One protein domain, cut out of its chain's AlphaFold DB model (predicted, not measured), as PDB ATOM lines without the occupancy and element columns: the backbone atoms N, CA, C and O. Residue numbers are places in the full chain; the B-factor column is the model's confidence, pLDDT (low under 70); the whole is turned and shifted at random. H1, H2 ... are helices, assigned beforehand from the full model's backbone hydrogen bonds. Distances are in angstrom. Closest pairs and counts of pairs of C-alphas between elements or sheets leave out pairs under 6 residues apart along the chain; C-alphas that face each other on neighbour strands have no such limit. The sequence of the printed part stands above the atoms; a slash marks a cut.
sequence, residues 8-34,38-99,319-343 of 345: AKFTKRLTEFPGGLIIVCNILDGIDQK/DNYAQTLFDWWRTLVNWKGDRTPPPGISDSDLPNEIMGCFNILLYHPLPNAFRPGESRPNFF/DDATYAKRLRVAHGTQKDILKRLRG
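AT A GLANCE: This is residues 8 to 34, 38 to 99 and 319 to 343 of the 345 residues of an uncharacterized protein of Magnetococcales bacterium (UniProt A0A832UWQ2). Two helices, H3 and H4, cross as an X on one side of the domain; on the other side H2 and H5 run side by side, with the short H6 near them. H1 bridges the two sides, while residues 57 to 62, of which 57 and 58 belong to H3, stick out, and the stretch 83 to 99, with no named element, makes the far end beyond H3 and H4. The printed part has 114 residues with six named helices, H1 to H6 in chain order, and no named strand. It is all helix, 80 residues lying in named helices, and the helix packing is mostly crossed. The whole is compact, with a radius of gyration of the C-alphas of 14.6 A and spans of 40 by 32 by 25 A.

IN THESE COORDINATES: H3, the longest helix, covers residues 38 to 58 and is 30.5 A from first to last C-alpha, from (210.791, 147.298, 207.043) to (227.276, 142.138, 181.883). H4 is residues 69 to 82, 19.8 A long. H2 is residues 18 to 32, 21.0 A long. H5 is residues 319 to 331, 18.2 A long. The short helices are H1, residues 8 to 16, beginning at C-alpha 8 (208.469, 150.333, 189.693), and H6, residues 334 to 341, ending at C-alpha 341 (205.538, 147.321, 197.857).

HOW THE PARTS SIT: H3, with residues 47 to 52 alone, touches H4 at a steep tilt of 59 degrees, opposite ways; their closest C-alphas, Val 52 and Cys 76, are 6.0 A apart. H2 and H3 only just touch, with 3 pairs of C-alphas within 8 A, closest at Ile 31 and Asp 38, 6.8 A. H2 touches H4 with residues 19 to 20 alone, the closest C-alphas being Gly 20 and Met 74, 7.2 A. H2 touches H5 at a tilt of 37 degrees, only just steep, the same way; the closest C-alphas are Pro 18 and Ala 321, 5.1 A. H1 and H2 touch only at the corner by their tight link, with C-alphas 14 and 20 at 4.4 A. H1 touches H6, closest at the C-alphas of Thr 11 and Leu 338, 6.9 A. H1 and H4 only just touch, with 3 pairs of C-alphas within 8 A, closest at Arg 13 and Pro 70, 7.7 A. H3 is apart from H5 and from H6. In all six helices every O i to N i+4 pair is within hydrogen-bond range.

THE WHOLE: The two farthest C-alphas, those of Gln 33 and Pro 61, are 43.0 A apart. Residues 35 to 37 are not printed, and C-alphas 34 and 38 are 9.1 A apart across that cut; residues 100 to 318 are not printed, with 26.1 A between C-alphas 99 and 319. Of the links that are printed whole, none is long. The mean pLDDT of the printed part is 86.0, and residues 60 to 63 are under 70.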
ATOM      1  N   ALA A   8     209.816 150.577 190.193       86.94
ATOM      2  CA  ALA A   8     208.469 150.333 189.693       86.94
ATOM      3  C   ALA A   8     208.412 149.214 188.641       86.94
ATOM      4  O   ALA A   8     207.460 148.437 188.620       86.94
ATOM      5  N   LYS A   9     209.419 149.110 187.760       88.12
ATOM      6  CA  LYS A   9     209.484 148.020 186.775       88.12
ATOM      7  C   LYS A   9     209.794 146.691 187.457       88.12
ATOM      8  O   LYS A   9     209.122 145.711 187.165       88.12
ATOM      9  N   PHE A  10     210.751 146.668 188.381       90.19
ATOM     10  CA  PHE A  10     211.138 145.470 189.123       90.19
ATOM     11  C   PHE A  10     209.961 144.883 189.913       90.19
ATOM     12  O   PHE A  10     209.616 143.717 189.739       90.19
ATOM     13  N   THR A  11     209.274 145.718 190.698       88.38
ATOM     14  CA  THR A  11     208.083 145.310 191.464       88.38
ATOM     15  C   THR A  11     206.953 144.814 190.584       88.38
ATOM     16  O   THR A  11     206.360 143.775 190.869       88.38
ATOM     17  N   LYS A  12     206.676 145.516 189.480       88.75
ATOM     18  CA  LYS A  12     205.679 145.068 188.510       88.75
ATOM     19  C   LYS A  12     206.030 143.678 187.978       88.75
ATOM     20  O   LYS A  12     205.195 142.784 188.090       88.75
ATOM     21  N   ARG A  13     207.264 143.481 187.496       88.81
ATOM     22  CA  ARG A  13     207.740 142.196 186.961       88.81
ATOM     23  C   ARG A  13     207.658 141.069 187.991       88.81
ATOM     24  O   ARG A  13     207.168 140.003 187.645       88.81
ATOM     25  N   LEU A  14     208.045 141.303 189.250       89.50
ATOM     26  CA  LEU A  14     207.918 140.305 190.324       89.50
ATOM     27  C   LEU A  14     206.484 139.782 190.470       89.50
ATOM     28  O   LEU A  14     206.281 138.591 190.664       89.50
ATOM     29  N   THR A  15     205.485 140.657 190.343       89.62
ATOM     30  CA  THR A  15     204.071 140.275 190.495       89.62
ATOM     31  C   THR A  15     203.438 139.654 189.244       89.62
ATOM     32  O   THR A  15     202.295 139.204 189.314       89.62
ATOM     33  N   GLU A  16     204.132 139.644 188.100       88.19
ATOM     34  CA  GLU A  16     203.606 139.132 186.824       88.19
ATOM     35  C   GLU A  16     203.741 137.607 186.685       88.19
ATOM     36  O   GLU A  16     202.994 137.008 185.913       88.19
ATOM     37  N   PHE A  17     204.638 136.965 187.441       87.88
ATOM     38  CA  PHE A  17     204.852 135.515 187.391       87.88
ATOM     39  C   PHE A  17     204.698 134.850 188.775       87.88
ATOM     40  O   PHE A  17     204.929 135.504 189.797       87.88
ATOM     41  N   PRO A  18     204.319 133.554 188.843       86.81
ATOM     42  CA  PRO A  18     203.948 132.900 190.101       86.81
ATOM     43  C   PRO A  18     205.017 132.956 191.198       86.81
ATOM     44  O   PRO A  18     204.714 133.372 192.313       86.81
ATOM     45  N   GLY A  19     206.266 132.594 190.887       84.56
ATOM     46  CA  GLY A  19     207.348 132.536 191.880       84.56
ATOM     47  C   GLY A  19     207.654 133.887 192.535       84.56
ATOM     48  O   GLY A  19     207.778 133.967 193.756       84.56
ATOM     49  N   GLY A  20     207.705 134.962 191.743       87.81
ATOM     50  CA  GLY A  20     207.955 136.311 192.249       87.81
ATOM     51  C   GLY A  20     206.797 136.817 193.106       87.81
ATOM     52  O   GLY A  20     207.026 137.383 194.175       87.81
ATOM     53  N   LEU A  21     205.557 136.539 192.694       89.19
ATOM     54  CA  LEU A  21     204.361 136.893 193.452       89.19
ATOM     55  C   LEU A  21     204.298 136.152 194.793       89.19
ATOM     56  O   LEU A  21     203.970 136.769 195.804       89.19
ATOM     57  N   ILE A  22     204.651 134.863 194.819       87.88
ATOM     58  CA  ILE A  22     204.728 134.074 196.056       87.88
ATOM     59  C   ILE A  22     205.741 134.692 197.024       87.88
ATOM     60  O   ILE A  22     205.394 134.945 198.177       87.88
ATOM     61  N   ILE A  23     206.963 134.990 196.560       87.75
ATOM     62  CA  ILE A  23     207.995 135.615 197.400       87.75
ATOM     63  C   ILE A  23     207.502 136.959 197.940       87.75
ATOM     64  O   ILE A  23     207.567 137.193 199.142       87.75
ATOM     65  N   VAL A  24     206.960 137.820 197.075       90.00
ATOM     66  CA  VAL A  24     206.427 139.137 197.456       90.00
ATOM     67  C   VAL A  24     205.344 139.023 198.526       90.00
ATOM     68  O   VAL A  24     205.441 139.687 199.555       90.00
ATOM     69  N   CYS A  25     204.322 138.192 198.305       88.94
ATOM     70  CA  CYS A  25     203.229 138.016 199.259       88.94
ATOM     71  C   CYS A  25     203.745 137.488 200.599       88.94
ATOM     72  O   CYS A  25     203.361 138.003 201.644       88.94
ATOM     73  N   ASN A  26     204.673 136.533 200.573       86.19
ATOM     74  CA  ASN A  26     205.269 135.997 201.787       86.19
ATOM     75  C   ASN A  26     206.163 137.025 202.522       86.19
ATOM     76  O   ASN A  26     206.221 136.996 203.750       86.19
ATOM     77  N   ILE A  27     206.855 137.933 201.813       87.62
ATOM     78  CA  ILE A  27     207.623 139.029 202.441       87.62
ATOM     79  C   ILE A  27     206.651 139.981 203.138       87.62
ATOM     80  O   ILE A  27     206.845 140.298 204.309       87.62
ATOM     81  N   LEU A  28     205.586 140.392 202.442       88.44
ATOM     82  CA  LEU A  28     204.550 141.264 202.995       88.44
ATOM     83  C   LEU A  28     203.870 140.635 204.219       88.44
ATOM     84  O   LEU A  28     203.725 141.305 205.238       88.44
ATOM     85  N   ASP A  29     203.537 139.342 204.158       85.00
ATOM     86  CA  ASP A  29     203.041 138.584 205.313       85.00
ATOM     87  C   ASP A  29     204.059 138.578 206.458       85.00
ATOM     88  O   ASP A  29     203.701 138.774 207.617       85.00
ATOM     89  N   GLY A  30     205.344 138.379 206.154       82.81
ATOM     90  CA  GLY A  30     206.418 138.441 207.138       82.81
ATOM     91  C   GLY A  30     206.484 139.790 207.854       82.81
ATOM     92  O   GLY A  30     206.640 139.817 209.074       82.81
ATOM     93  N   ILE A  31     206.309 140.893 207.128       85.62
ATOM     94  CA  ILE A  31     206.285 142.250 207.688       85.62
ATOM     95  C   ILE A  31     205.041 142.455 208.562       85.62
ATOM     96  O   ILE A  31     205.166 142.828 209.729       85.62
ATOM     97  N   ASP A  32     203.847 142.125 208.055       85.00
ATOM     98  CA  ASP A  32     202.579 142.275 208.791       85.00
ATOM     99  C   ASP A  32     202.593 141.510 210.120       85.00
ATOM    100  O   ASP A  32     202.056 141.945 211.142       85.00
ATOM    101  N   GLN A  33     203.252 140.355 210.114       79.62
ATOM    102  CA  GLN A  33     203.387 139.482 211.269       79.62
ATOM    103  C   GLN A  33     204.588 139.834 212.167       79.62
ATOM    104  O   GLN A  33     204.826 139.127 213.153       79.62
ATOM    105  N   LYS A  34     205.321 140.916 211.860       81.44
ATOM    106  CA  LYS A  34     206.509 141.416 212.582       81.44
ATOM    107  C   LYS A  34     207.661 140.411 212.643       81.44
ATOM    108  O   LYS A  34     208.289 140.221 213.685       81.44
ATOM    109  N   ASP A  38     210.902 146.546 208.294       88.75
ATOM    110  CA  ASP A  38     210.791 147.298 207.043       88.75
ATOM    111  C   ASP A  38     212.163 147.552 206.399       88.75
ATOM    112  O   ASP A  38     212.297 147.479 205.176       88.75
ATOM    113  N   ASN A  39     213.196 147.803 207.211       89.81
ATOM    114  CA  ASN A  39     214.551 148.089 206.740       89.81
ATOM    115  C   ASN A  39     215.211 146.842 206.137       89.81
ATOM    116  O   ASN A  39     215.888 146.920 205.110       89.81
ATOM    117  N   TYR A  40     214.987 145.678 206.741       87.69
ATOM    118  CA  TYR A  40     215.425 144.398 206.212       87.69
ATOM    119  C   TYR A  40     214.778 144.127 204.851       87.69
ATOM    120  O   TYR A  40     215.483 143.804 203.894       87.69
ATOM    121  N   ALA A  41     213.457 144.306 204.738       88.81
ATOM    122  CA  ALA A  41     212.746 144.118 203.477       88.81
ATOM    123  C   ALA A  41     213.249 145.081 202.389       88.81
ATOM    124  O   ALA A  41     213.517 144.647 201.268       88.81
ATOM    125  N   GLN A  42     213.448 146.358 202.734       91.75
ATOM    126  CA  GLN A  42     214.034 147.362 201.839       91.75
ATOM    127  C   GLN A  42     215.422 146.955 201.350       91.75
ATOM    128  O   GLN A  42     215.685 146.933 200.147       91.75
ATOM    129  N   THR A  43     216.291 146.561 202.279       91.94
ATOM    130  CA  THR A  43     217.653 146.120 201.970       91.94
ATOM    131  C   THR A  43     217.637 144.891 201.060       91.94
ATOM    132  O   THR A  43     218.362 144.849 200.068       91.94
ATOM    133  N   LEU A  44     216.781 143.905 201.346       91.56
ATOM    134  CA  LEU A  44     216.649 142.692 200.543       91.56
ATOM    135  C   LEU A  44     216.216 143.012 199.104       91.56
ATOM    136  O   LEU A  44     216.845 142.538 198.156       91.56
ATOM    137  N   PHE A  45     215.170 143.825 198.922       92.94
ATOM    138  CA  PHE A  45     214.690 144.195 197.589       92.94
ATOM    139  C   PHE A  45     215.699 145.039 196.810       92.94
ATOM    140  O   PHE A  45     215.856 144.828 195.604       92.94
ATOM    141  N   ASP A  46     216.395 145.962 197.475       93.88
ATOM    142  CA  ASP A  46     217.432 146.772 196.841       93.88
ATOM    143  C   ASP A  46     218.586 145.898 196.338       93.88
ATOM    144  O   ASP A  46     218.893 145.920 195.144       93.88
ATOM    145  N   TRP A  47     219.151 145.051 197.206       94.69
ATOM    146  CA  TRP A  47     220.221 144.122 196.840       94.69
ATOM    147  C   TRP A  47     219.805 143.179 195.709       94.69
ATOM    148  O   TRP A  47     220.561 142.992 194.750       94.69
ATOM    149  N   TRP A  48     218.592 142.625 195.780       93.50
ATOM    150  CA  TRP A  48     218.061 141.733 194.753       93.50
ATOM    151  C   TRP A  48     217.952 142.436 193.398       93.50
ATOM    152  O   TRP A  48     218.483 141.951 192.396       93.50
ATOM    153  N   ARG A  49     217.334 143.618 193.359       94.19
ATOM    154  CA  ARG A  49     217.203 144.418 192.138       94.19
ATOM    155  C   ARG A  49     218.566 144.825 191.576       94.19
ATOM    156  O   ARG A  49     218.771 144.723 190.367       94.19
ATOM    157  N   THR A  50     219.493 145.297 192.416       94.19
ATOM    158  CA  THR A  50     220.832 145.696 191.954       94.19
ATOM    159  C   THR A  50     221.557 144.513 191.322       94.19
ATOM    160  O   THR A  50     222.203 144.692 190.293       94.19
ATOM    161  N   LEU A  51     221.424 143.307 191.886       93.88
ATOM    162  CA  LEU A  51     222.049 142.104 191.337       93.88
ATOM    163  C   LEU A  51     221.479 141.728 189.962       93.88
ATOM    164  O   LEU A  51     222.247 141.400 189.057       93.88
ATOM    165  N   VAL A  52     220.160 141.845 189.778       92.38
ATOM    166  CA  VAL A  52     219.513 141.621 188.472       92.38
ATOM    167  C   VAL A  52     220.022 142.616 187.425       92.38
ATOM    168  O   VAL A  52     220.417 142.201 186.336       92.38
ATOM    169  N   ASN A  53     220.073 143.911 187.756       90.94
ATOM    170  CA  ASN A  53     220.589 144.936 186.842       90.94
ATOM    171  C   ASN A  53     222.063 144.691 186.491       90.94
ATOM    172  O   ASN A  53     222.418 144.673 185.317       90.94
ATOM    173  N   TRP A  54     222.898 144.407 187.496       91.25
ATOM    174  CA  TRP A  54     224.324 144.134 187.305       91.25
ATOM    175  C   TRP A  54     224.574 142.961 186.350       91.25
ATOM    176  O   TRP A  54     225.456 143.030 185.493       91.25
ATOM    177  N   LYS A  55     223.790 141.882 186.471       88.38
ATOM    178  CA  LYS A  55     223.895 140.747 185.550       88.38
ATOM    179  C   LYS A  55     223.417 141.107 184.149       88.38
ATOM    180  O   LYS A  55     224.073 140.730 183.179       88.38
ATOM    181  N   GLY A  56     222.319 141.852 184.036       84.94
ATOM    182  CA  GLY A  56     221.805 142.331 182.753       84.94
ATOM    183  C   GLY A  56     222.831 143.155 181.974       84.94
ATOM    184  O   GLY A  56     223.009 142.921 180.780       84.94
ATOM    185  N   ASP A  57     223.562 144.038 182.658       82.38
ATOM    186  CA  ASP A  57     224.592 144.900 182.058       82.38
ATOM    187  C   ASP A  57     225.821 144.122 181.563       82.38
ATOM    188  O   ASP A  57     226.513 144.550 180.639       82.38
ATOM    189  N   ARG A  58     226.104 142.972 182.184       77.69
ATOM    190  CA  ARG A  58     227.276 142.138 181.883       77.69
ATOM    191  C   ARG A  58     226.978 140.941 180.997       77.69
ATOM    192  O   ARG A  58     227.916 140.234 180.640       77.69
ATOM    193  N   THR A  59     225.718 140.707 180.645       71.62
ATOM    194  CA  THR A  59     225.344 139.631 179.725       71.62
ATOM    195  C   THR A  59     225.649 140.087 178.290       71.62
ATOM    196  O   THR A  59     224.974 140.999 177.795       71.62
ATOM    197  N   PRO A  60     226.674 139.517 177.616       59.28
ATOM    198  CA  PRO A  60     227.009 139.868 176.235       59.28
ATOM    199  C   PRO A  60     225.825 139.561 175.298       59.28
ATOM    200  O   PRO A  60     224.978 138.734 175.627       59.28
ATOM    201  N   PRO A  61     225.706 140.269 174.165       59.31
ATOM    202  CA  PRO A  61     224.449 140.899 173.764       59.31
ATOM    203  C   PRO A  61     223.348 139.953 173.241       59.31
ATOM    204  O   PRO A  61     223.677 138.969 172.575       59.31
ATOM    205  N   PRO A  62     222.050 140.316 173.436       58.47
ATOM    206  CA  PRO A  62     221.546 141.604 173.932       58.47
ATOM    207  C   PRO A  62     220.790 141.492 175.274       58.47
ATOM    208  O   PRO A  62     219.566 141.412 175.289       58.47
ATOM    209  N   GLY A  63     221.498 141.592 176.405       64.19
ATOM    210  CA  GLY A  63     220.869 141.672 177.730       64.19
ATOM    211  C   GLY A  63     219.982 140.468 178.076       64.19
ATOM    212  O   GLY A  63     220.005 139.437 177.409       64.19
ATOM    213  N   ILE A  64     219.202 140.587 179.147       70.25
ATOM    214  CA  ILE A  64     218.239 139.550 179.532       70.25
ATOM    215  C   ILE A  64     216.971 139.765 178.704       70.25
ATOM    216  O   ILE A  64     216.371 140.842 178.766       70.25
ATOM    217  N   SER A  65     216.568 138.765 177.916       77.19
ATOM    218  CA  SER A  65     215.316 138.830 177.157       77.19
ATOM    219  C   SER A  65     214.114 138.935 178.107       77.19
ATOM    220  O   SER A  65     214.149 138.426 179.228       77.19
ATOM    221  N   ASP A  66     213.015 139.553 177.665       78.56
ATOM    222  CA  ASP A  66     211.790 139.639 178.479       78.56
ATOM    223  C   ASP A  66     211.249 138.242 178.861       78.56
ATOM    224  O   ASP A  66     210.643 138.089 179.921       78.56
ATOM    225  N   SER A  67     211.498 137.218 178.032       80.62
ATOM    226  CA  SER A  67     211.143 135.820 178.313       80.62
ATOM    227  C   SER A  67     212.042 135.152 179.356       80.62
ATOM    228  O   SER A  67     211.560 134.306 180.105       80.62
ATOM    229  N   ASP A  68     213.317 135.536 179.436       82.00
ATOM    230  CA  ASP A  68     214.277 134.969 180.396       82.00
ATOM    231  C   ASP A  68     214.291 135.726 181.726       82.00
ATOM    232  O   ASP A  68     214.740 135.202 182.748       82.00
ATOM    233  N   LEU A  69     213.758 136.948 181.737       84.06
ATOM    234  CA  LEU A  69     213.760 137.823 182.900       84.06
ATOM    235  C   LEU A  69     213.166 137.187 184.171       84.06
ATOM    236  O   LEU A  69     213.779 137.352 185.226       84.06
ATOM    237  N   PRO A  70     212.043 136.439 184.139       86.19
ATOM    238  CA  PRO A  70     211.541 135.754 185.332       86.19
ATOM    239  C   PRO A  70     212.550 134.760 185.918       86.19
ATOM    240  O   PRO A  70     212.759 134.734 187.132       86.19
ATOM    241  N   ASN A  71     213.212 133.978 185.061       85.31
ATOM    242  CA  ASN A  71     214.216 133.006 185.489       85.31
ATOM    243  C   ASN A  71     215.432 133.711 186.087       85.31
ATOM    244  O   ASN A  71     215.940 133.281 187.121       85.31
ATOM    245  N   GLU A  72     215.863 134.818 185.483       88.62
ATOM    246  CA  GLU A  72     217.003 135.582 185.981       88.62
ATOM    247  C   GLU A  72     216.692 136.285 187.308       88.62
ATOM    248  O   GLU A  72     217.506 136.251 188.229       88.62
ATOM    249  N   ILE A  73     215.491 136.854 187.462       90.50
ATOM    250  CA  ILE A  73     215.034 137.428 188.734       90.50
ATOM    251  C   ILE A  73     215.100 136.365 189.838       90.50
ATOM    252  O   ILE A  73     215.702 136.606 190.886       90.50
ATOM    253  N   MET A  74     214.556 135.170 189.601       87.94
ATOM    254  CA  MET A  74     214.599 134.080 190.583       87.94
ATOM    255  C   MET A  74     216.021 133.555 190.822       87.94
ATOM    256  O   MET A  74     216.396 133.267 191.959       87.94
ATOM    257  N   GLY A  75     216.841 133.470 189.773       88.44
ATOM    258  CA  GLY A  75     218.248 133.084 189.865       88.44
ATOM    259  C   GLY A  75     219.056 134.041 190.743       88.44
ATOM    260  O   GLY A  75     219.787 133.598 191.628       88.44
ATOM    261  N   CYS A  76     218.878 135.351 190.564       91.50
ATOM    262  CA  CYS A  76     219.500 136.378 191.400       91.50
ATOM    263  C   CYS A  76     219.054 136.304 192.861       91.50
ATOM    264  O   CYS A  76     219.884 136.502 193.743       91.50
ATOM    265  N   PHE A  77     217.786 135.980 193.133       89.69
ATOM    266  CA  PHE A  77     217.323 135.778 194.510       89.69
ATOM    267  C   PHE A  77     218.076 134.629 195.184       89.69
ATOM    268  O   PHE A  77     218.618 134.788 196.273       89.69
ATOM    269  N   ASN A  78     218.200 133.492 194.494       86.69
ATOM    270  CA  ASN A  78     218.948 132.346 195.007       86.69
ATOM    271  C   ASN A  78     220.431 132.666 195.221       86.69
ATOM    272  O   ASN A  78     221.008 132.232 196.215       86.69
ATOM    273  N   ILE A  79     221.049 133.442 194.321       88.94
ATOM    274  CA  ILE A  79     222.436 133.894 194.497       88.94
ATOM    275  C   ILE A  79     222.567 134.760 195.742       88.94
ATOM    276  O   ILE A  79     223.473 134.546 196.545       88.94
ATOM    277  N   LEU A  80     221.647 135.708 195.916       88.81
ATOM    278  CA  LEU A  80     221.655 136.619 197.049       88.81
ATOM    279  C   LEU A  80     221.632 135.862 198.381       88.81
ATOM    280  O   LEU A  80     222.389 136.216 199.287       88.81
ATOM    281  N   LEU A  81     220.813 134.811 198.466       85.75
ATOM    282  CA  LEU A  81     220.594 134.039 199.685       85.75
ATOM    283  C   LEU A  81     221.660 132.967 199.948       85.75
ATOM    284  O   LEU A  81     222.106 132.831 201.084       85.75
ATOM    285  N   TYR A  82     222.071 132.209 198.928       82.50
ATOM    286  CA  TYR A  82     222.785 130.937 199.136       82.50
ATOM    287  C   TYR A  82     224.112 130.804 198.395       82.50
ATOM    288  O   TYR A  82     224.839 129.845 198.629       82.50
ATOM    289  N   HIS A  83     224.448 131.718 197.484       85.19
ATOM    290  CA  HIS A  83     225.686 131.602 196.714       85.19
ATOM    291  C   HIS A  83     226.647 132.752 197.009       85.19
ATOM    292  O   HIS A  83     226.230 133.812 197.487       85.19
ATOM    293  N   PRO A  84     227.951 132.571 196.740       86.81
ATOM    294  CA  PRO A  84     228.877 133.688 196.687       86.81
ATOM    295  C   PRO A  84     228.386 134.734 195.684       86.81
ATOM    296  O   PRO A  84     227.909 134.400 194.594       86.81
ATOM    297  N   LEU A  85     228.501 136.007 196.052       90.44
ATOM    298  CA  LEU A  85     228.173 137.089 195.134       90.44
ATOM    299  C   LEU A  85     229.208 137.164 194.006       90.44
ATOM    300  O   LEU A  85     230.383 136.864 194.230       90.44
ATOM    301  N   PRO A  86     228.803 137.601 192.804       90.31
ATOM    302  CA  PRO A  86     229.741 137.779 191.709       90.31
ATOM    303  C   PRO A  86     230.854 138.784 192.031       90.31
ATOM    304  O   PRO A  86     230.619 139.835 192.632       90.31
ATOM    305  N   ASN A  87     232.062 138.504 191.538       86.12
ATOM    306  CA  ASN A  87     233.201 139.412 191.663       86.12
ATOM    307  C   ASN A  87     232.872 140.792 191.061       86.12
ATOM    308  O   ASN A  87     232.381 140.890 189.934       86.12
ATOM    309  N   ALA A  88     233.190 141.859 191.801       89.75
ATOM    310  CA  ALA A  88     232.883 143.261 191.488       89.75
ATOM    311  C   ALA A  88     231.398 143.680 191.577       89.75
ATOM    312  O   ALA A  88     231.061 144.794 191.174       89.75
ATOM    313  N   PHE A  89     230.505 142.842 192.106       92.75
ATOM    314  CA  PHE A  89     229.188 143.302 192.542       92.75
ATOM    315  C   PHE A  89     229.322 144.043 193.884       92.75
ATOM    316  O   PHE A  89     229.758 143.442 194.860       92.75
ATOM    317  N   ARG A  90     228.985 145.346 193.909       92.94
ATOM    318  CA  ARG A  90     229.110 146.254 195.074       92.94
ATOM    319  C   ARG A  90     230.463 146.139 195.811       92.94
ATOM    320  O   ARG A  90     230.520 145.681 196.952       92.94
ATOM    321  N   PRO A  91     231.578 146.527 195.164       90.38
ATOM    322  CA  PRO A  91     232.900 146.410 195.771       90.38
ATOM    323  C   PRO A  91     232.995 147.259 197.047       90.38
ATOM    324  O   PRO A  91     232.677 148.444 197.030       90.38
ATOM    325  N   GLY A  92     233.450 146.653 198.144       87.38
ATOM    326  CA  GLY A  92     233.612 147.327 199.439       87.38
ATOM    327  C   GLY A  92     232.372 147.310 200.339       87.38
ATOM    328  O   GLY A  92     232.499 147.589 201.528       87.38
ATOM    329  N   GLU A  93     231.200 146.921 199.830       92.50
ATOM    330  CA  GLU A  93     230.018 146.682 200.663       92.50
ATOM    331  C   GLU A  93     229.964 145.214 201.099       92.50
ATOM    332  O   GLU A  93     230.066 144.292 200.287       92.50
ATOM    333  N   SER A  94     229.772 144.980 202.397       88.19
ATOM    334  CA  SER A  94     229.557 143.629 202.916       88.19
ATOM    335  C   SER A  94     228.104 143.213 202.705       88.19
ATOM    336  O   SER A  94     227.186 143.935 203.094       88.19
ATOM    337  N   ARG A  95     227.891 142.027 202.116       88.00
ATOM    338  CA  ARG A  95     226.553 141.442 201.958       88.00
ATOM    339  C   ARG A  95     225.879 141.298 203.328       88.00
ATOM    340  O   ARG A  95     226.456 140.629 204.189       88.00
ATOM    341  N   PRO A  96     224.660 141.834 203.526       87.12
ATOM    342  CA  PRO A  96     223.876 141.543 204.717       87.12
ATOM    343  C   PRO A  96     223.641 140.037 204.858       87.12
ATOM    344  O   PRO A  96     223.473 139.322 203.869       87.12
ATOM    345  N   ASN A  97     223.610 139.534 206.090       81.50
ATOM    346  CA  ASN A  97     223.306 138.127 206.310       81.50
ATOM    347  C   ASN A  97     221.803 137.872 206.113       81.50
ATOM    348  O   ASN A  97     221.003 138.073 207.024       81.50
ATOM    349  N   PHE A  98     221.432 137.425 204.915       81.12
ATOM    350  CA  PHE A  98     220.062 137.038 204.582       81.12
ATOM    351  C   PHE A  98     219.755 135.559 204.882       81.12
ATOM    352  O   PHE A  98     218.623 135.138 204.685       81.12
ATOM    353  N   PHE A  99     220.748 134.778 205.326       74.38
ATOM    354  CA  PHE A  99     220.665 133.318 205.440       74.38
ATOM    355  C   PHE A  99     219.770 132.852 206.591       74.38
ATOM    356  O   PHE A  99     219.038 131.882 206.447       74.38
ATOM    357  N   ASP A 319     201.058 123.903 190.329       71.31
ATOM    358  CA  ASP A 319     200.484 124.264 191.617       71.31
ATOM    359  C   ASP A 319     201.029 125.611 192.159       71.31
ATOM    360  O   ASP A 319     200.352 126.234 192.977       71.31
ATOM    361  N   ASP A 320     202.193 126.114 191.701       78.12
ATOM    362  CA  ASP A 320     202.689 127.448 192.088       78.12
ATOM    363  C   ASP A 320     201.795 128.552 191.519       78.12
ATOM    364  O   ASP A 320     201.498 129.514 192.222       78.12
ATOM    365  N   ALA A 321     201.286 128.414 190.289       81.88
ATOM    366  CA  ALA A 321     200.337 129.376 189.724       81.88
ATOM    367  C   ALA A 321     199.024 129.403 190.522       81.88
ATOM    368  O   ALA A 321     198.481 130.475 190.814       81.88
ATOM    369  N   THR A 322     198.540 128.229 190.933       83.81
ATOM    370  CA  THR A 322     197.355 128.091 191.790       83.81
ATOM    371  C   THR A 322     197.595 128.704 193.167       83.81
ATOM    372  O   THR A 322     196.762 129.473 193.658       83.81
ATOM    373  N   TYR A 323     198.741 128.419 193.784       86.62
ATOM    374  CA  TYR A 323     199.105 128.971 195.085       86.62
ATOM    375  C   TYR A 323     199.293 130.493 195.026       86.62
ATOM    376  O   TYR A 323     198.710 131.213 195.835       86.62
ATOM    377  N   ALA A 324     199.990 131.004 194.010       87.50
ATOM    378  CA  ALA A 324     200.168 132.433 193.769       87.50
ATOM    379  C   ALA A 324     198.823 133.152 193.572       87.50
ATOM    380  O   ALA A 324     198.603 134.231 194.123       87.50
ATOM    381  N   LYS A 325     197.876 132.542 192.842       87.00
ATOM    382  CA  LYS A 325     196.514 133.075 192.691       87.00
ATOM    383  C   LYS A 325     195.793 133.171 194.038       87.00
ATOM    384  O   LYS A 325     195.134 134.180 194.283       87.00
ATOM    385  N   ARG A 326     195.917 132.158 194.902       85.50
ATOM    386  CA  ARG A 326     195.318 132.151 196.251       85.50
ATOM    387  C   ARG A 326     195.939 133.215 197.153       85.50
ATOM    388  O   ARG A 326     195.199 133.964 197.783       85.50
ATOM    389  N   LEU A 327     197.269 133.329 197.158       86.06
ATOM    390  CA  LEU A 327     197.974 134.385 197.886       86.06
ATOM    391  C   LEU A 327     197.533 135.768 197.418       86.06
ATOM    392  O   LEU A 327     197.207 136.612 198.243       86.06
ATOM    393  N   ARG A 328     197.423 135.975 196.100       87.69
ATOM    394  CA  ARG A 328     196.895 137.226 195.553       87.69
ATOM    395  C   ARG A 328     195.511 137.528 196.110       87.69
ATOM    396  O   ARG A 328     195.323 138.599 196.654       87.69
ATOM    397  N   VAL A 329     194.569 136.586 196.033       86.81
ATOM    398  CA  VAL A 329     193.207 136.782 196.564       86.81
ATOM    399  C   VAL A 329     193.222 137.152 198.052       86.81
ATOM    400  O   VAL A 329     192.482 138.047 198.448       86.81
ATOM    401  N   ALA A 330     194.083 136.523 198.856       84.88
ATOM    402  CA  ALA A 330     194.220 136.833 200.280       84.88
ATOM    403  C   ALA A 330     194.833 138.222 200.553       84.88
ATOM    404  O   ALA A 330     194.484 138.859 201.543       84.88
ATOM    405  N   HIS A 331     195.722 138.700 199.675       84.62
ATOM    406  CA  HIS A 331     196.425 139.986 199.795       84.62
ATOM    407  C   HIS A 331     195.755 141.152 199.046       84.62
ATOM    408  O   HIS A 331     196.195 142.296 199.180       84.62
ATOM    409  N   GLY A 332     194.701 140.886 198.269       88.38
ATOM    410  CA  GLY A 332     193.933 141.881 197.516       88.38
ATOM    411  C   GLY A 332     194.221 141.902 196.009       88.38
ATOM    412  O   GLY A 332     194.615 140.918 195.383       88.38
ATOM    413  N   THR A 333     193.976 143.040 195.363       88.19
ATOM    414  CA  THR A 333     194.265 143.185 193.930       88.19
ATOM    415  C   THR A 333     195.769 143.336 193.689       88.19
ATOM    416  O   THR A 333     196.531 143.732 194.570       88.19
ATOM    417  N   GLN A 334     196.226 143.103 192.453       87.44
ATOM    418  CA  GLN A 334     197.622 143.382 192.085       87.44
ATOM    419  C   GLN A 334     198.002 144.849 192.355       87.44
ATOM    420  O   GLN A 334     199.132 145.140 192.737       87.44
ATOM    421  N   LYS A 335     197.048 145.777 192.208       88.44
ATOM    422  CA  LYS A 335     197.242 147.194 192.526       88.44
ATOM    423  C   LYS A 335     197.498 147.408 194.021       88.44
ATOM    424  O   LYS A 335     198.336 148.242 194.359       88.44
ATOM    425  N   ASP A 336     196.824 146.657 194.888       90.25
ATOM    426  CA  ASP A 336     196.996 146.745 196.343       90.25
ATOM    427  C   ASP A 336     198.379 146.241 196.760       90.25
ATOM    428  O   ASP A 336     199.101 146.941 197.470       90.25
ATOM    429  N   ILE A 337     198.801 145.093 196.222       89.62
ATOM    430  CA  ILE A 337     200.144 144.535 196.445       89.62
ATOM    431  C   ILE A 337     201.221 145.525 195.982       89.62
ATOM    432  O   ILE A 337     202.129 145.860 196.741       89.62
ATOM    433  N   LEU A 338     201.096 146.062 194.762       89.94
ATOM    434  CA  LEU A 338     202.044 147.046 194.233       89.94
ATOM    435  C   LEU A 338     202.065 148.339 195.055       89.94
ATOM    436  O   LEU A 338     203.126 148.935 195.224       89.94
ATOM    437  N   LYS A 339     200.915 148.789 195.573       90.31
ATOM    438  CA  LYS A 339     200.840 149.966 196.446       90.31
ATOM    439  C   LYS A 339     201.611 149.732 197.744       90.31
ATOM    440  O   LYS A 339     202.343 150.626 198.156       90.31
ATOM    441  N   ARG A 340     201.472 148.553 198.355       88.88
ATOM    442  CA  ARG A 340     202.207 148.178 199.573       88.88
ATOM    443  C   ARG A 340     203.711 148.093 199.323       88.88
ATOM    444  O   ARG A 340     204.478 148.669 200.082       88.88
ATOM    445  N   LEU A 341     204.124 147.463 198.222       87.31
ATOM    446  CA  LEU A 341     205.538 147.321 197.857       87.31
ATOM    447  C   LEU A 341     206.284 148.654 197.705       87.31
ATOM    448  O   LEU A 341     207.469 148.710 198.010       87.31
ATOM    449  N   ARG A 342     205.610 149.734 197.287       85.25
ATOM    450  CA  ARG A 342     206.228 151.071 197.183       85.25
ATOM    451  C   ARG A 342     206.726 151.633 198.516       85.25
ATOM    452  O   ARG A 342     207.531 152.550 198.498       85.25
ATOM    453  N   GLY A 343     206.244 151.126 199.653       81.00
ATOM    454  CA  GLY A 343     206.780 151.498 200.967       81.00
ATOM    455  C   GLY A 343     208.148 150.876 201.269       81.00
ATOM    456  O   GLY A 343     208.807 151.280 202.224       81.00
TER     457      GLY A 343